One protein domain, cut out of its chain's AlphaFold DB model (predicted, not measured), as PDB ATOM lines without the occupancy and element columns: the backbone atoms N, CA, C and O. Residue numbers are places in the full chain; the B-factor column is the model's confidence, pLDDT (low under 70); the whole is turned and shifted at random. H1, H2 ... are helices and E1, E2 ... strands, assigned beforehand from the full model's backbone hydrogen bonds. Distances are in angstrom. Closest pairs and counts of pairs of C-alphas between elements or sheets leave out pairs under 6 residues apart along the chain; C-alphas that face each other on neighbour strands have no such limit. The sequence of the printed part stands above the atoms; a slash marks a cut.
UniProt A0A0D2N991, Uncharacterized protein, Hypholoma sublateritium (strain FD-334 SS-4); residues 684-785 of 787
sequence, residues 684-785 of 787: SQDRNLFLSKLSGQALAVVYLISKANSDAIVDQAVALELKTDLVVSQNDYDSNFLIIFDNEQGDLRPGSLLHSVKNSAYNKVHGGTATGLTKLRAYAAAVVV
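Overview. This is residues 684 to 785 of the 787 residues of an uncharacterized protein of Hypholoma sublateritium (strain FD-334 SS-4) (UniProt A0A0D2N991). A small, twisted sheet of three strands makes the middle, with helices over both faces: H2 and H4 on one face and H1 on the opposite one. H3 grazes the sheet and packs on the end of H1, and the long link of residues 760 to 772 runs round the outside from H3 to H4. The printed part has 102 residues, with four named helices and three named strands in the order H1 E1 H2 E2 E3 H3 H4. The sheet's order is E1 E3 E2, antiparallel throughout, and the class is mixed, helices and strands. The whole is compact, with a radius of gyration of the C-alphas of 13.6 A and spans of 37 by 34 by 23 A.

Along the chain. H1, residues 684 to 695, begins at C-alpha 684 (107.805, -37.770, 39.093) and is 16.4 A long. E1, residues 701 to 706, also measures 16.4 A. H2 holds residues 710 to 718, and E2 residues 723 to 727. E3, residues 736 to 742, is 19.3 A long and begins at C-alpha 736 (103.582, -31.825, 48.382). H3 holds residues 750 to 759. H4, residues 773 to 785, is 18.2 A long and ends at C-alpha 785 (88.573, -31.202, 41.532).

Arrangement. In the sheet, E3 is the inner strand; N 703 and O 739 of E1 and E3 are within hydrogen-bond range at 2.9 A. E2 and E3 form a hairpin, with N 740 and O 725 at 2.9 A. The sheet is only just strongly twisted, its C-alphas up to 4.1 A off the best plane. E1, H2 and E2 form a split strand-helix-strand unit, two strands running the same way with E3 between them, and its crossover is right-handed. H1 is over E1 at a height over the sheet of 9.5 A. On the opposite face, H2 is at a height of 8.5 A and runs along the strands, and H4 is over E1 at 10.2 A. H2 and H4 are close but not clearly touching, the C-alphas of Ala 717 and Leu 776 being 7.6 A apart. H1 touches H3 with residues 693 to 694 alone; the closest C-alphas are those of Leu 694 and Val 757, at 6.5 A. H3 only grazes the sheet, with residues 750 to 754. In H1, H2, H3 and H4 every O i to N i+4 pair is within hydrogen-bond range.

Size, cuts and confidence. The C-alphas farthest apart, those of Tyr 762 and Val 785, are 37.9 A apart. The printed part has no cut, and H3 to H4 is the long link. Mean pLDDT of the printed part is 77.0; residues 745 to 748 and 760 to 785 are under 70.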
ATOM      1  N   SER A 684     109.242 -37.470  39.044       77.69
ATOM      2  CA  SER A 684     107.805 -37.770  39.093       77.69
ATOM      3  C   SER A 684     107.476 -39.243  38.811       77.69
ATOM      4  O   SER A 684     106.579 -39.794  39.446       77.69
ATOM      5  N   GLN A 685     108.208 -39.908  37.913       86.44
ATOM      6  CA  GLN A 685     107.998 -41.318  37.588       86.44
ATOM      7  C   GLN A 685     108.468 -42.234  38.724       86.44
ATOM      8  O   GLN A 685     107.734 -43.144  39.113       86.44
ATOM      9  N   ASP A 686     109.644 -41.975  39.304       85.69
ATOM     10  CA  ASP A 686     110.129 -42.762  40.446       85.69
ATOM     11  C   ASP A 686     109.326 -42.474  41.730       85.69
ATOM     12  O   ASP A 686     109.062 -43.400  42.500       85.69
ATOM     13  N   ARG A 687     108.811 -41.246  41.916       84.81
ATOM     14  CA  ARG A 687     107.829 -40.911  42.966       84.81
ATOM     15  C   ARG A 687     106.544 -41.731  42.826       84.81
ATOM     16  O   ARG A 687     106.098 -42.340  43.795       84.81
ATOM     17  N   ASN A 688     105.975 -41.812  41.623       86.69
ATOM     18  CA  ASN A 688     104.766 -42.603  41.376       86.69
ATOM     19  C   ASN A 688     105.024 -44.117  41.539       86.69
ATOM     20  O   ASN A 688     104.172 -44.839  42.060       86.69
ATOM     21  N   LEU A 689     106.217 -44.602  41.178       89.00
ATOM     22  CA  LEU A 689     106.641 -45.985  41.428       89.00
ATOM     23  C   LEU A 689     106.804 -46.285  42.931       89.00
ATOM     24  O   LEU A 689     106.483 -47.388  43.374       89.00
ATOM     25  N   PHE A 690     107.280 -45.322  43.722       87.94
ATOM     26  CA  PHE A 690     107.371 -45.429  45.180       87.94
ATOM     27  C   PHE A 690     105.984 -45.483  45.839       87.94
ATOM     28  O   PHE A 690     105.743 -46.375  46.653       87.94
ATOM     29  N   LEU A 691     105.046 -44.623  45.419       88.50
ATOM     30  CA  LEU A 691     103.644 -44.683  45.854       88.50
ATOM     31  C   LEU A 691     103.010 -46.044  45.550       88.50
ATOM     32  O   LEU A 691     102.436 -46.660  46.441       88.50
ATOM     33  N   SER A 692     103.176 -46.544  44.322       87.69
ATOM     34  CA  SER A 692     102.638 -47.843  43.899       87.69
ATOM     35  C   SER A 692     103.183 -49.015  44.731       87.69
ATOM     36  O   SER A 692     102.450 -49.966  45.010       87.69
ATOM     37  N   LYS A 693     104.443 -48.939  45.190       89.06
ATOM     38  CA  LYS A 693     105.026 -49.914  46.128       89.06
ATOM     39  C   LYS A 693     104.457 -49.788  47.542       89.06
ATOM     40  O   LYS A 693     104.178 -50.817  48.148       89.06
ATOM     41  N   LEU A 694     104.268 -48.565  48.049       86.94
ATOM     42  CA  LEU A 694     103.629 -48.304  49.346       86.94
ATOM     43  C   LEU A 694     102.193 -48.841  49.374       86.94
ATOM     44  O   LEU A 694     101.873 -49.680  50.212       86.94
ATOM     45  N   SER A 695     101.353 -48.443  48.415       86.94
ATOM     46  CA  SER A 695      99.952 -48.878  48.322       86.94
ATOM     47  C   SER A 695      99.780 -50.373  48.022       86.94
ATOM     48  O   SER A 695      98.691 -50.906  48.183       86.94
ATOM     49  N   GLY A 696     100.832 -51.045  47.542       84.38
ATOM     50  CA  GLY A 696     100.859 -52.496  47.328       84.38
ATOM     51  C   GLY A 696     101.353 -53.312  48.530       84.38
ATOM     52  O   GLY A 696     101.414 -54.537  48.432       84.38
ATOM     53  N   GLN A 697     101.748 -52.661  49.630       82.25
ATOM     54  CA  GLN A 697     102.265 -53.307  50.850       82.25
ATOM     55  C   GLN A 697     101.551 -52.853  52.129       82.25
ATOM     56  O   GLN A 697     101.534 -53.596  53.107       82.25
ATOM     57  N   ALA A 698     100.989 -51.646  52.135       78.25
ATOM     58  CA  ALA A 698     100.223 -51.096  53.242       78.25
ATOM     59  C   ALA A 698      98.746 -51.518  53.180       78.25
ATOM     60  O   ALA A 698      98.166 -51.595  52.099       78.25
ATOM     61  N   LEU A 699      98.121 -51.692  54.349       86.69
ATOM     62  CA  LEU A 699      96.655 -51.648  54.491       86.69
ATOM     63  C   LEU A 699      96.125 -50.199  54.540       86.69
ATOM     64  O   LEU A 699      94.933 -49.961  54.361       86.69
ATOM     65  N   ALA A 700      97.029 -49.228  54.707       90.69
ATOM     66  CA  ALA A 700      96.760 -47.799  54.620       90.69
ATOM     67  C   ALA A 700      96.758 -47.294  53.165       90.69
ATOM     68  O   ALA A 700      97.561 -47.733  52.336       90.69
ATOM     69  N   VAL A 701      95.907 -46.311  52.857       92.31
ATOM     70  CA  VAL A 701      95.922 -45.631  51.550       92.31
ATOM     71  C   VAL A 701      96.786 -44.382  51.640       92.31
ATOM     72  O   VAL A 701      96.632 -43.559  52.539       92.31
ATOM     73  N   VAL A 702      97.708 -44.255  50.689       94.12
ATOM     74  CA  VAL A 702      98.739 -43.217  50.676       94.12
ATOM     75  C   VAL A 702      98.475 -42.238  49.538       94.12
ATOM     76  O   VAL A 702      98.316 -42.654  48.389       94.12
ATOM     77  N   TYR A 703      98.468 -40.944  49.849       94.94
ATOM     78  CA  TYR A 703      98.240 -39.860  48.893       94.94
ATOM     79  C   TYR A 703      99.406 -38.874  48.903       94.94
ATOM     80  O   TYR A 703     100.046 -38.657  49.931       94.94
ATOM     81  N   LEU A 704      99.631 -38.224  47.761       95.25
ATOM     82  CA  LEU A 704     100.340 -36.948  47.718       95.25
ATOM     83  C   LEU A 704      99.318 -35.828  47.602       95.25
ATOM     84  O   LEU A 704      98.490 -35.843  46.695       95.25
ATOM     85  N   ILE A 705      99.430 -34.854  48.491       95.69
ATOM     86  CA  ILE A 705      98.560 -33.680  48.581       95.69
ATOM     87  C   ILE A 705      99.406 -32.406  48.557       95.69
ATOM     88  O   ILE A 705     100.585 -32.449  48.907       95.69
ATOM     89  N   SER A 706      98.829 -31.277  48.148       96.12
ATOM     90  CA  SER A 706      99.508 -29.977  48.231       96.12
ATOM     91  C   SER A 706      99.700 -29.548  49.689       96.12
ATOM     92  O   SER A 706      98.771 -29.660  50.489       96.12
ATOM     93  N   LYS A 707     100.870 -28.985  50.014       94.88
ATOM     94  CA  LYS A 707     101.183 -28.337  51.305       94.88
ATOM     95  C   LYS A 707     100.230 -27.174  51.628       94.88
ATOM     96  O   LYS A 707     100.087 -26.822  52.787       94.88
ATOM     97  N   ALA A 708      99.555 -26.603  50.626       94.69
ATOM     98  CA  ALA A 708      98.535 -25.570  50.823       94.69
ATOM     99  C   ALA A 708      97.180 -26.117  51.322       94.69
ATOM    100  O   ALA A 708      96.394 -25.362  51.884       94.69
ATOM    101  N   ASN A 709      96.906 -27.413  51.126       94.81
ATOM    102  CA  ASN A 709      95.620 -28.042  51.454       94.81
ATOM    103  C   ASN A 709      95.749 -29.051  52.614       94.81
ATOM    104  O   ASN A 709      94.789 -29.761  52.911       94.81
ATOM    105  N   SER A 710      96.934 -29.189  53.223       93.94
ATOM    106  CA  SER A 710      97.231 -30.302  54.132       93.94
ATOM    107  C   SER A 710      96.367 -30.317  55.370       93.94
ATOM    108  O   SER A 710      95.842 -31.367  55.733       93.94
ATOM    109  N   ASP A 711      96.201 -29.153  55.975       94.75
ATOM    110  CA  ASP A 711      95.651 -29.044  57.317       94.75
ATOM    111  C   ASP A 711      94.150 -29.359  57.267       94.75
ATOM    112  O   ASP A 711      93.687 -30.245  57.973       94.75
ATOM    113  N   ALA A 712      93.434 -28.807  56.278       95.50
ATOM    114  CA  ALA A 712      92.032 -29.133  56.007       95.50
ATOM    115  C   ALA A 712      91.787 -30.628  55.699       95.50
ATOM    116  O   ALA A 712      90.760 -31.181  56.093       95.50
ATOM    117  N   ILE A 713      92.717 -31.300  55.007       94.06
ATOM    118  CA  ILE A 713      92.611 -32.739  54.702       94.06
ATOM    119  C   ILE A 713      92.893 -33.594  55.952       94.06
ATOM    120  O   ILE A 713      92.255 -34.633  56.139       94.06
ATOM    121  N   VAL A 714      93.821 -33.169  56.816       94.94
ATOM    122  CA  VAL A 714      94.111 -33.833  58.096       94.94
ATOM    123  C   VAL A 714      92.955 -33.638  59.078       94.94
ATOM    124  O   VAL A 714      92.426 -34.634  59.566       94.94
ATOM    125  N   ASP A 715      92.499 -32.401  59.295       94.88
ATOM    126  CA  ASP A 715      91.365 -32.059  60.164       94.88
ATOM    127  C   ASP A 715      90.116 -32.871  59.805       94.88
ATOM    128  O   ASP A 715      89.447 -33.436  60.674       94.88
ATOM    129  N   GLN A 716      89.818 -32.992  58.508       95.06
ATOM    130  CA  GLN A 716      88.667 -33.760  58.054       95.06
ATOM    131  C   GLN A 716      88.839 -35.270  58.268       95.06
ATOM    132  O   GLN A 716      87.884 -35.952  58.635       95.06
ATOM    133  N   ALA A 717      90.032 -35.822  58.046       93.88
ATOM    134  CA  ALA A 717      90.274 -37.242  58.276       93.88
ATOM    135  C   ALA A 717      90.263 -37.596  59.774       93.88
ATOM    136  O   ALA A 717      89.735 -38.647  60.137       93.88
ATOM    137  N   VAL A 718      90.721 -36.686  60.640       92.81
ATOM    138  CA  VAL A 718      90.529 -36.756  62.099       92.81
ATOM    139  C   VAL A 718      89.035 -36.714  62.450       92.81
ATOM    140  O   VAL A 718      88.571 -37.545  63.229       92.81
ATOM    141  N   ALA A 719      88.246 -35.842  61.813       93.50
ATOM    142  CA  ALA A 719      86.784 -35.802  61.959       93.50
ATOM    143  C   ALA A 719      86.044 -37.026  61.364       93.50
ATOM    144  O   ALA A 719      84.847 -37.196  61.595       93.50
ATOM    145  N   LEU A 720      86.744 -37.889  60.618       94.00
ATOM    146  CA  LEU A 720      86.275 -39.195  60.137       94.00
ATOM    147  C   LEU A 720      86.834 -40.370  60.966       94.00
ATOM    148  O   LEU A 720      86.700 -41.519  60.544       94.00
ATOM    149  N   GLU A 721      87.460 -40.089  62.116       93.50
ATOM    150  CA  GLU A 721      88.115 -41.054  63.018       93.50
ATOM    151  C   GLU A 721      89.236 -41.886  62.354       93.50
ATOM    152  O   GLU A 721      89.618 -42.949  62.845       93.50
ATOM    153  N   LEU A 722      89.799 -41.406  61.238       92.44
ATOM    154  CA  LEU A 722      90.891 -42.082  60.539       92.44
ATOM    155  C   LEU A 722      92.241 -41.735  61.164       92.44
ATOM    156  O   LEU A 722      92.544 -40.574  61.445       92.44
ATOM    157  N   LYS A 723      93.105 -42.742  61.303       92.44
ATOM    158  CA  LYS A 723      94.475 -42.552  61.782       92.44
ATOM    159  C   LYS A 723      95.336 -42.000  60.644       92.44
ATOM    160  O   LYS A 723      95.849 -42.742  59.805       92.44
ATOM    161  N   THR A 724      95.445 -40.677  60.605       95.12
ATOM    162  CA  THR A 724      96.339 -39.925  59.720       95.12
ATOM    163  C   THR A 724      97.772 -39.947  60.227       95.12
ATOM    164  O   THR A 724      98.004 -39.712  61.413       95.12
ATOM    165  N   ASP A 725      98.734 -40.066  59.319       94.81
ATOM    166  CA  ASP A 725     100.103 -39.619  59.573       94.81
ATOM    167  C   ASP A 725     100.636 -38.805  58.382       94.81
ATOM    168  O   ASP A 725     100.380 -39.135  57.217       94.81
ATOM    169  N   LEU A 726     101.336 -37.709  58.683       94.69
ATOM    170  CA  LEU A 726     101.761 -36.679  57.735       94.69
ATOM    171  C   LEU A 726     103.284 -36.717  57.585       94.69
ATOM    172  O   LEU A 726     104.029 -36.093  58.341       94.69
ATOM    173  N   VAL A 727     103.762 -37.419  56.559       94.50
ATOM    174  CA  VAL A 727     105.196 -37.508  56.272       94.50
ATOM    175  C   VAL A 727     105.626 -36.264  55.488       94.50
ATOM    176  O   VAL A 727     105.596 -36.219  54.255       94.50
ATOM    177  N   VAL A 728     106.012 -35.235  56.242       92.69
ATOM    178  CA  VAL A 728     106.627 -33.997  55.745       92.69
ATOM    179  C   VAL A 728     108.013 -34.296  55.163       92.69
ATOM    180  O   VAL A 728     108.837 -34.966  55.791       92.69
ATOM    181  N   SER A 729     108.293 -33.788  53.959       90.56
ATOM    182  CA  SER A 729     109.644 -33.824  53.388       90.56
ATOM    183  C   SER A 729     110.559 -32.850  54.136       90.56
ATOM    184  O   SER A 729     110.168 -31.717  54.397       90.56
ATOM    185  N   GLN A 730     111.800 -33.255  54.422       88.56
ATOM    186  CA  GLN A 730     112.838 -32.355  54.959       88.56
ATOM    187  C   GLN A 730     113.281 -31.279  53.947       88.56
ATOM    188  O   GLN A 730     114.040 -30.377  54.289       88.56
ATOM    189  N   ASN A 731     112.850 -31.398  52.692       89.44
ATOM    190  CA  ASN A 731     113.104 -30.437  51.635       89.44
ATOM    191  C   ASN A 731     111.930 -29.448  51.544       89.44
ATOM    192  O   ASN A 731     110.894 -29.774  50.969       89.44
ATOM    193  N   ASP A 732     112.101 -28.229  52.063       85.81
ATOM    194  CA  ASP A 732     111.064 -27.178  52.046       85.81
ATOM    195  C   ASP A 732     110.567 -26.792  50.642       85.81
ATOM    196  O   ASP A 732     109.482 -26.224  50.513       85.81
ATOM    197  N   TYR A 733     111.336 -27.117  49.595       90.88
ATOM    198  CA  TYR A 733     110.951 -26.916  48.196       90.88
ATOM    199  C   TYR A 733     109.951 -27.961  47.668       90.88
ATOM    200  O   TYR A 733     109.394 -27.758  46.589       90.88
ATOM    201  N   ASP A 734     109.701 -29.062  48.385       91.19
ATOM    202  CA  ASP A 734     108.658 -30.015  48.002       91.19
ATOM    203  C   ASP A 734     107.276 -29.437  48.340       91.19
ATOM    204  O   ASP A 734     106.837 -29.420  49.490       91.19
ATOM    205  N   SER A 735     106.545 -29.007  47.307       93.38
ATOM    206  CA  SER A 735     105.180 -28.464  47.413       93.38
ATOM    207  C   SER A 735     104.132 -29.464  47.918       93.38
ATOM    208  O   SER A 735     102.973 -29.091  48.092       93.38
ATOM    209  N   ASN A 736     104.504 -30.734  48.104       94.69
ATOM    210  CA  ASN A 736     103.582 -31.825  48.382       94.69
ATOM    211  C   ASN A 736     103.994 -32.605  49.632       94.69
ATOM    212  O   ASN A 736     105.151 -33.006  49.764       94.69
ATOM    213  N   PHE A 737     103.018 -32.929  50.478       94.38
ATOM    214  CA  PHE A 737     103.185 -33.875  51.578       94.38
ATOM    215  C   PHE A 737     102.643 -35.256  51.218       94.38
ATOM    216  O   PHE A 737     101.775 -35.399  50.351       94.38
ATOM    217  N   LEU A 738     103.156 -36.272  51.908       94.56
ATOM    218  CA  LEU A 738     102.692 -37.649  51.820       94.56
ATOM    219  C   LEU A 738     101.804 -37.947  53.038       94.56
ATOM    220  O   LEU A 738     102.331 -38.141  54.133       94.56
ATOM    221  N   ILE A 739     100.481 -37.992  52.855       95.06
ATOM    222  CA  ILE A 739      99.574 -38.472  53.910       95.06
ATOM    223  C   ILE A 739      99.380 -39.979  53.762       95.06
ATOM    224  O   ILE A 739      99.139 -40.494  52.667       95.06
ATOM    225  N   ILE A 740      99.460 -40.670  54.894       94.94
ATOM    226  CA  ILE A 740      99.115 -42.077  55.060       94.94
ATOM    227  C   ILE A 740      97.827 -42.123  55.892       94.94
ATOM    228  O   ILE A 740      97.820 -41.654  57.027       94.94
ATOM    229  N   PHE A 741      96.745 -42.676  55.336       94.00
ATOM    230  CA  PHE A 741      95.491 -42.906  56.061       94.00
ATOM    231  C   PHE A 741      95.341 -44.388  56.385       94.00
ATOM    232  O   PHE A 741      95.161 -45.202  55.472       94.00
ATOM    233  N   ASP A 742      95.390 -44.731  57.668       91.19
ATOM    234  CA  ASP A 742      95.055 -46.067  58.151       91.19
ATOM    235  C   ASP A 742      93.564 -46.170  58.521       91.19
ATOM    236  O   ASP A 742      92.940 -45.206  58.970       91.19
ATOM    237  N   ASN A 743      92.998 -47.357  58.304       78.75
ATOM    238  CA  ASN A 743      91.626 -47.728  58.661       78.75
ATOM    239  C   ASN A 743      91.620 -48.767  59.806       78.75
ATOM    240  O   ASN A 743      90.559 -49.052  60.361       78.75
ATOM    241  N   GLU A 744      92.756 -49.365  60.166       77.00
ATOM    242  CA  GLU A 744      92.828 -50.274  61.310       77.00
ATOM    243  C   GLU A 744      93.116 -49.512  62.612       77.00
ATOM    244  O   GLU A 744      93.876 -48.548  62.648       77.00
ATOM    245  N   GLN A 745      92.563 -49.993  63.730       64.69
ATOM    246  CA  GLN A 745      92.935 -49.527  65.077       64.69
ATOM    247  C   GLN A 745      94.327 -50.038  65.512       64.69
ATOM    248  O   GLN A 745      94.721 -49.899  66.670       64.69
ATOM    249  N   GLY A 746      95.080 -50.648  64.590       69.56
ATOM    250  CA  GLY A 746      96.446 -51.095  64.807       69.56
ATOM    251  C   GLY A 746      97.403 -49.928  65.047       69.56
ATOM    252  O   GLY A 746      97.186 -48.782  64.636       69.56
ATOM    253  N   ASP A 747      98.522 -50.208  65.718       65.94
ATOM    254  CA  ASP A 747      99.533 -49.179  65.938       65.94
ATOM    255  C   ASP A 747     100.469 -49.016  64.730       65.94
ATOM    256  O   ASP A 747     101.673 -49.274  64.825       65.94
ATOM    257  N   LEU A 748      99.923 -48.613  63.568       63.72
ATOM    258  CA  LEU A 748     100.759 -48.249  62.426       63.72
ATOM    259  C   LEU A 748     101.677 -47.087  62.803       63.72
ATOM    260  O   LEU A 748     101.242 -45.989  63.145       63.72
ATOM    261  N   ARG A 749     102.977 -47.357  62.685       75.94
ATOM    262  CA  ARG A 749     104.057 -46.380  62.801       75.94
ATOM    263  C   ARG A 749     104.639 -46.185  61.401       75.94
ATOM    264  O   ARG A 749     105.166 -47.163  60.854       75.94
ATOM    265  N   PRO A 750     104.614 -44.975  60.811       71.62
ATOM    266  CA  PRO A 750     105.124 -44.753  59.455       71.62
ATOM    267  C   PRO A 750     106.584 -45.156  59.309       71.62
ATOM    268  O   PRO A 750     106.971 -45.672  58.268       71.62
ATOM    269  N   GLY A 751     107.383 -44.990  60.371       75.88
ATOM    270  CA  GLY A 751     108.761 -45.473  60.417       75.88
ATOM    271  C   GLY A 751     108.873 -46.952  60.038       75.88
ATOM    272  O   GLY A 751     109.707 -47.295  59.206       75.88
ATOM    273  N   SER A 752     107.987 -47.814  60.549       77.81
ATOM    274  CA  SER A 752     107.941 -49.239  60.195       77.81
ATOM    275  C   SER A 752     107.535 -49.462  58.737       77.81
ATOM    276  O   SER A 752     108.152 -50.275  58.054       77.81
ATOM    277  N   LEU A 753     106.540 -48.721  58.232       74.44
ATOM    278  CA  LEU A 753     106.053 -48.852  56.853       74.44
ATOM    279  C   LEU A 753     107.101 -48.387  55.825       74.44
ATOM    280  O   LEU A 753     107.434 -49.107  54.883       74.44
ATOM    281  N   LEU A 754     107.673 -47.202  56.039       79.00
ATOM    282  CA  LEU A 754     108.711 -46.603  55.202       79.00
ATOM    283  C   LEU A 754     110.011 -47.417  55.253       79.00
ATOM    284  O   LEU A 754     110.671 -47.580  54.228       79.00
ATOM    285  N   HIS A 755     110.375 -47.961  56.419       78.19
ATOM    286  CA  HIS A 755     111.510 -48.877  56.556       78.19
ATOM    287  C   HIS A 755     111.240 -50.219  55.861       78.19
ATOM    288  O   HIS A 755     112.125 -50.732  55.180       78.19
ATOM    289  N   SER A 756     110.010 -50.744  55.938       74.50
ATOM    290  CA  SER A 756     109.604 -51.933  55.182       74.50
ATOM    291  C   SER A 756     109.777 -51.708  53.680       74.50
ATOM    292  O   SER A 756     110.516 -52.457  53.056       74.50
ATOM    293  N   VAL A 757     109.218 -50.635  53.102       71.56
ATOM    294  CA  VAL A 757     109.338 -50.346  51.654       71.56
ATOM    295  C   VAL A 757     110.781 -50.055  51.218       71.56
ATOM    296  O   VAL A 757     111.170 -50.451  50.119       71.56
ATOM    297  N   LYS A 758     111.611 -49.430  52.066       74.62
ATOM    298  CA  LYS A 758     113.059 -49.288  51.805       74.62
ATOM    299  C   LYS A 758     113.773 -50.645  51.725       74.62
ATOM    300  O   LYS A 758     114.684 -50.797  50.916       74.62
ATOM    301  N   ASN A 759     113.319 -51.632  52.498       73.19
ATOM    302  CA  ASN A 759     113.915 -52.966  52.588       73.19
ATOM    303  C   ASN A 759     113.165 -54.040  51.764       73.19
ATOM    304  O   ASN A 759     113.602 -55.190  51.712       73.19
ATOM    305  N   SER A 760     112.051 -53.705  51.097       58.22
ATOM    306  CA  SER A 760     111.094 -54.660  50.506       58.22
ATOM    307  C   SER A 760     111.560 -55.308  49.192       58.22
ATOM    308  O   SER A 760     110.743 -55.625  48.326       58.22
ATOM    309  N   ALA A 761     112.863 -55.493  48.994       51.62
ATOM    310  CA  ALA A 761     113.403 -56.130  47.795       51.62
ATOM    311  C   ALA A 761     113.043 -57.629  47.685       51.62
ATOM    312  O   ALA A 761     113.225 -58.210  46.617       51.62
ATOM    313  N   TYR A 762     112.525 -58.245  48.762       38.47
ATOM    314  CA  TYR A 762     112.399 -59.705  48.880       38.47
ATOM    315  C   TYR A 762     111.018 -60.261  49.279       38.47
ATOM    316  O   TYR A 762     110.767 -61.430  49.004       38.47
ATOM    317  N   ASN A 763     110.106 -59.476  49.873       37.84
ATOM    318  CA  ASN A 763     108.858 -60.002  50.457       37.84
ATOM    319  C   ASN A 763     107.588 -59.369  49.861       37.84
ATOM    320  O   ASN A 763     107.523 -58.156  49.668       37.84
ATOM    321  N   LYS A 764     106.552 -60.192  49.633       38.56
ATOM    322  CA  LYS A 764     105.178 -59.755  49.326       38.56
ATOM    323  C   LYS A 764     104.306 -59.842  50.582       38.56
ATOM    324  O   LYS A 764     104.261 -60.893  51.210       38.56
ATOM    325  N   VAL A 765     103.559 -58.782  50.875       38.62
ATOM    326  CA  VAL A 765     102.463 -58.770  51.863       38.62
ATOM    327  C   VAL A 765     101.128 -58.938  51.115       38.62
ATOM    328  O   VAL A 765     101.083 -58.747  49.900       38.62
ATOM    329  N   HIS A 766     100.062 -59.384  51.784       32.88
ATOM    330  CA  HIS A 766      98.718 -59.508  51.198       32.88
ATOM    331  C   HIS A 766      97.824 -58.367  51.704       32.88
ATOM    332  O   HIS A 766      97.841 -58.065  52.894       32.88
ATOM    333  N   GLY A 767      97.066 -57.732  50.806       34.88
ATOM    334  CA  GLY A 767      96.176 -56.618  51.142       34.88
ATOM    335  C   GLY A 767      94.751 -57.074  51.457       34.88
ATOM    336  O   GLY A 767      94.193 -57.902  50.737       34.88
ATOM    337  N   GLY A 768      94.166 -56.506  52.511       35.31
ATOM    338  CA  GLY A 768      92.745 -56.612  52.840       35.31
ATOM    339  C   GLY A 768      91.921 -55.464  52.252       35.31
ATOM    340  O   GLY A 768      92.455 -54.478  51.742       35.31
ATOM    341  N   THR A 769      90.598 -55.589  52.328       33.41
ATOM    342  CA  THR A 769      89.629 -54.612  51.813       33.41
ATOM    343  C   THR A 769      88.845 -53.965  52.955       33.41
ATOM    344  O   THR A 769      88.070 -54.652  53.620       33.41
ATOM    345  N   ALA A 770      88.989 -52.652  53.149       47.19
ATOM    346  CA  ALA A 770      88.269 -51.879  54.164       47.19
ATOM    347  C   ALA A 770      87.302 -50.855  53.537       47.19
ATOM    348  O   ALA A 770      87.577 -50.282  52.481       47.19
ATOM    349  N   THR A 771      86.153 -50.625  54.181       46.53
ATOM    350  CA  THR A 771      85.017 -49.869  53.617       46.53
ATOM    351  C   THR A 771      85.045 -48.360  53.884       46.53
ATOM    352  O   THR A 771      84.474 -47.607  53.092       46.53
ATOM    353  N   GLY A 772      85.717 -47.891  54.944       50.16
ATOM    354  CA  GLY A 772      85.796 -46.461  55.286       50.16
ATOM    355  C   GLY A 772      86.505 -45.629  54.211       50.16
ATOM    356  O   GLY A 772      86.049 -44.544  53.838       50.16
ATOM    357  N   LEU A 773      87.550 -46.210  53.615       57.19
ATOM    358  CA  LEU A 773      88.372 -45.631  52.547       57.19
ATOM    359  C   LEU A 773      87.580 -45.126  51.330       57.19
ATOM    360  O   LEU A 773      88.047 -44.224  50.637       57.19
ATOM    361  N   THR A 774      86.388 -45.662  51.050       57.91
ATOM    362  CA  THR A 774      85.561 -45.220  49.913       57.91
ATOM    363  C   THR A 774      85.027 -43.798  50.106       57.91
ATOM    364  O   THR A 774      84.997 -43.028  49.147       57.91
ATOM    365  N   LYS A 775      84.667 -43.412  51.341       55.03
ATOM    366  CA  LYS A 775      84.224 -42.040  51.652       55.03
ATOM    367  C   LYS A 775      85.376 -41.047  51.523       55.03
ATOM    368  O   LYS A 775      85.220 -40.013  50.880       55.03
ATOM    369  N   LEU A 776      86.545 -41.394  52.067       56.69
ATOM    370  CA  LEU A 776      87.728 -40.541  51.968       56.69
ATOM    371  C   LEU A 776      88.210 -40.408  50.516       56.69
ATOM    372  O   LEU A 776      88.548 -39.312  50.092       56.69
ATOM    373  N   ARG A 777      88.167 -41.483  49.714       63.06
ATOM    374  CA  ARG A 777      88.449 -41.415  48.268       63.06
ATOM    375  C   ARG A 777      87.538 -40.432  47.540       63.06
ATOM    376  O   ARG A 777      88.036 -39.691  46.703       63.06
ATOM    377  N   ALA A 778      86.244 -40.406  47.865       50.78
ATOM    378  CA  ALA A 778      85.308 -39.454  47.272       50.78
ATOM    379  C   ALA A 778      85.624 -38.000  47.666       50.78
ATOM    380  O   ALA A 778      85.614 -37.127  46.803       50.78
ATOM    381  N   TYR A 779      85.960 -37.736  48.932       55.59
ATOM    382  CA  TYR A 779      86.237 -36.370  49.385       55.59
ATOM    383  C   TYR A 779      87.629 -35.862  48.975       55.59
ATOM    384  O   TYR A 779      87.762 -34.731  48.519       55.59
ATOM    385  N   ALA A 780      88.658 -36.713  49.024       55.94
ATOM    386  CA  ALA A 780      89.979 -36.395  48.483       55.94
ATOM    387  C   ALA A 780      89.932 -36.160  46.962       55.94
ATOM    388  O   ALA A 780      90.689 -35.340  46.455       55.94
ATOM    389  N   ALA A 781      89.032 -36.835  46.234       51.72
ATOM    390  CA  ALA A 781      88.767 -36.520  44.833       51.72
ATOM    391  C   ALA A 781      88.052 -35.166  44.669       51.72
ATOM    392  O   ALA A 781      88.442 -34.403  43.797       51.72
ATOM    393  N   ALA A 782      87.067 -34.837  45.514       43.59
ATOM    394  CA  ALA A 782      86.377 -33.542  45.467       43.59
ATOM    395  C   ALA A 782      87.337 -32.357  45.701       43.59
ATOM    396  O   ALA A 782      87.407 -31.459  44.870       43.59
ATOM    397  N   VAL A 783      88.162 -32.411  46.752       46.06
ATOM    398  CA  VAL A 783      89.159 -31.367  47.088       46.06
ATOM    399  C   VAL A 783      90.256 -31.216  46.016       46.06
ATOM    400  O   VAL A 783      90.908 -30.180  45.939       46.06
ATOM    401  N   VAL A 784      90.462 -32.234  45.172       45.03
ATOM    402  CA  VAL A 784      91.393 -32.207  44.025       45.03
ATOM    403  C   VAL A 784      90.706 -31.766  42.717       45.03
ATOM    404  O   VAL A 784      91.392 -31.529  41.730       45.03
ATOM    405  N   VAL A 785      89.375 -31.639  42.696       33.78
ATOM    406  CA  VAL A 785      88.573 -31.202  41.532       33.78
ATOM    407  C   VAL A 785      88.083 -29.749  41.666       33.78
ATOM    408  O   VAL A 785      87.670 -29.152  40.677       33.78
TER     409      VAL A 785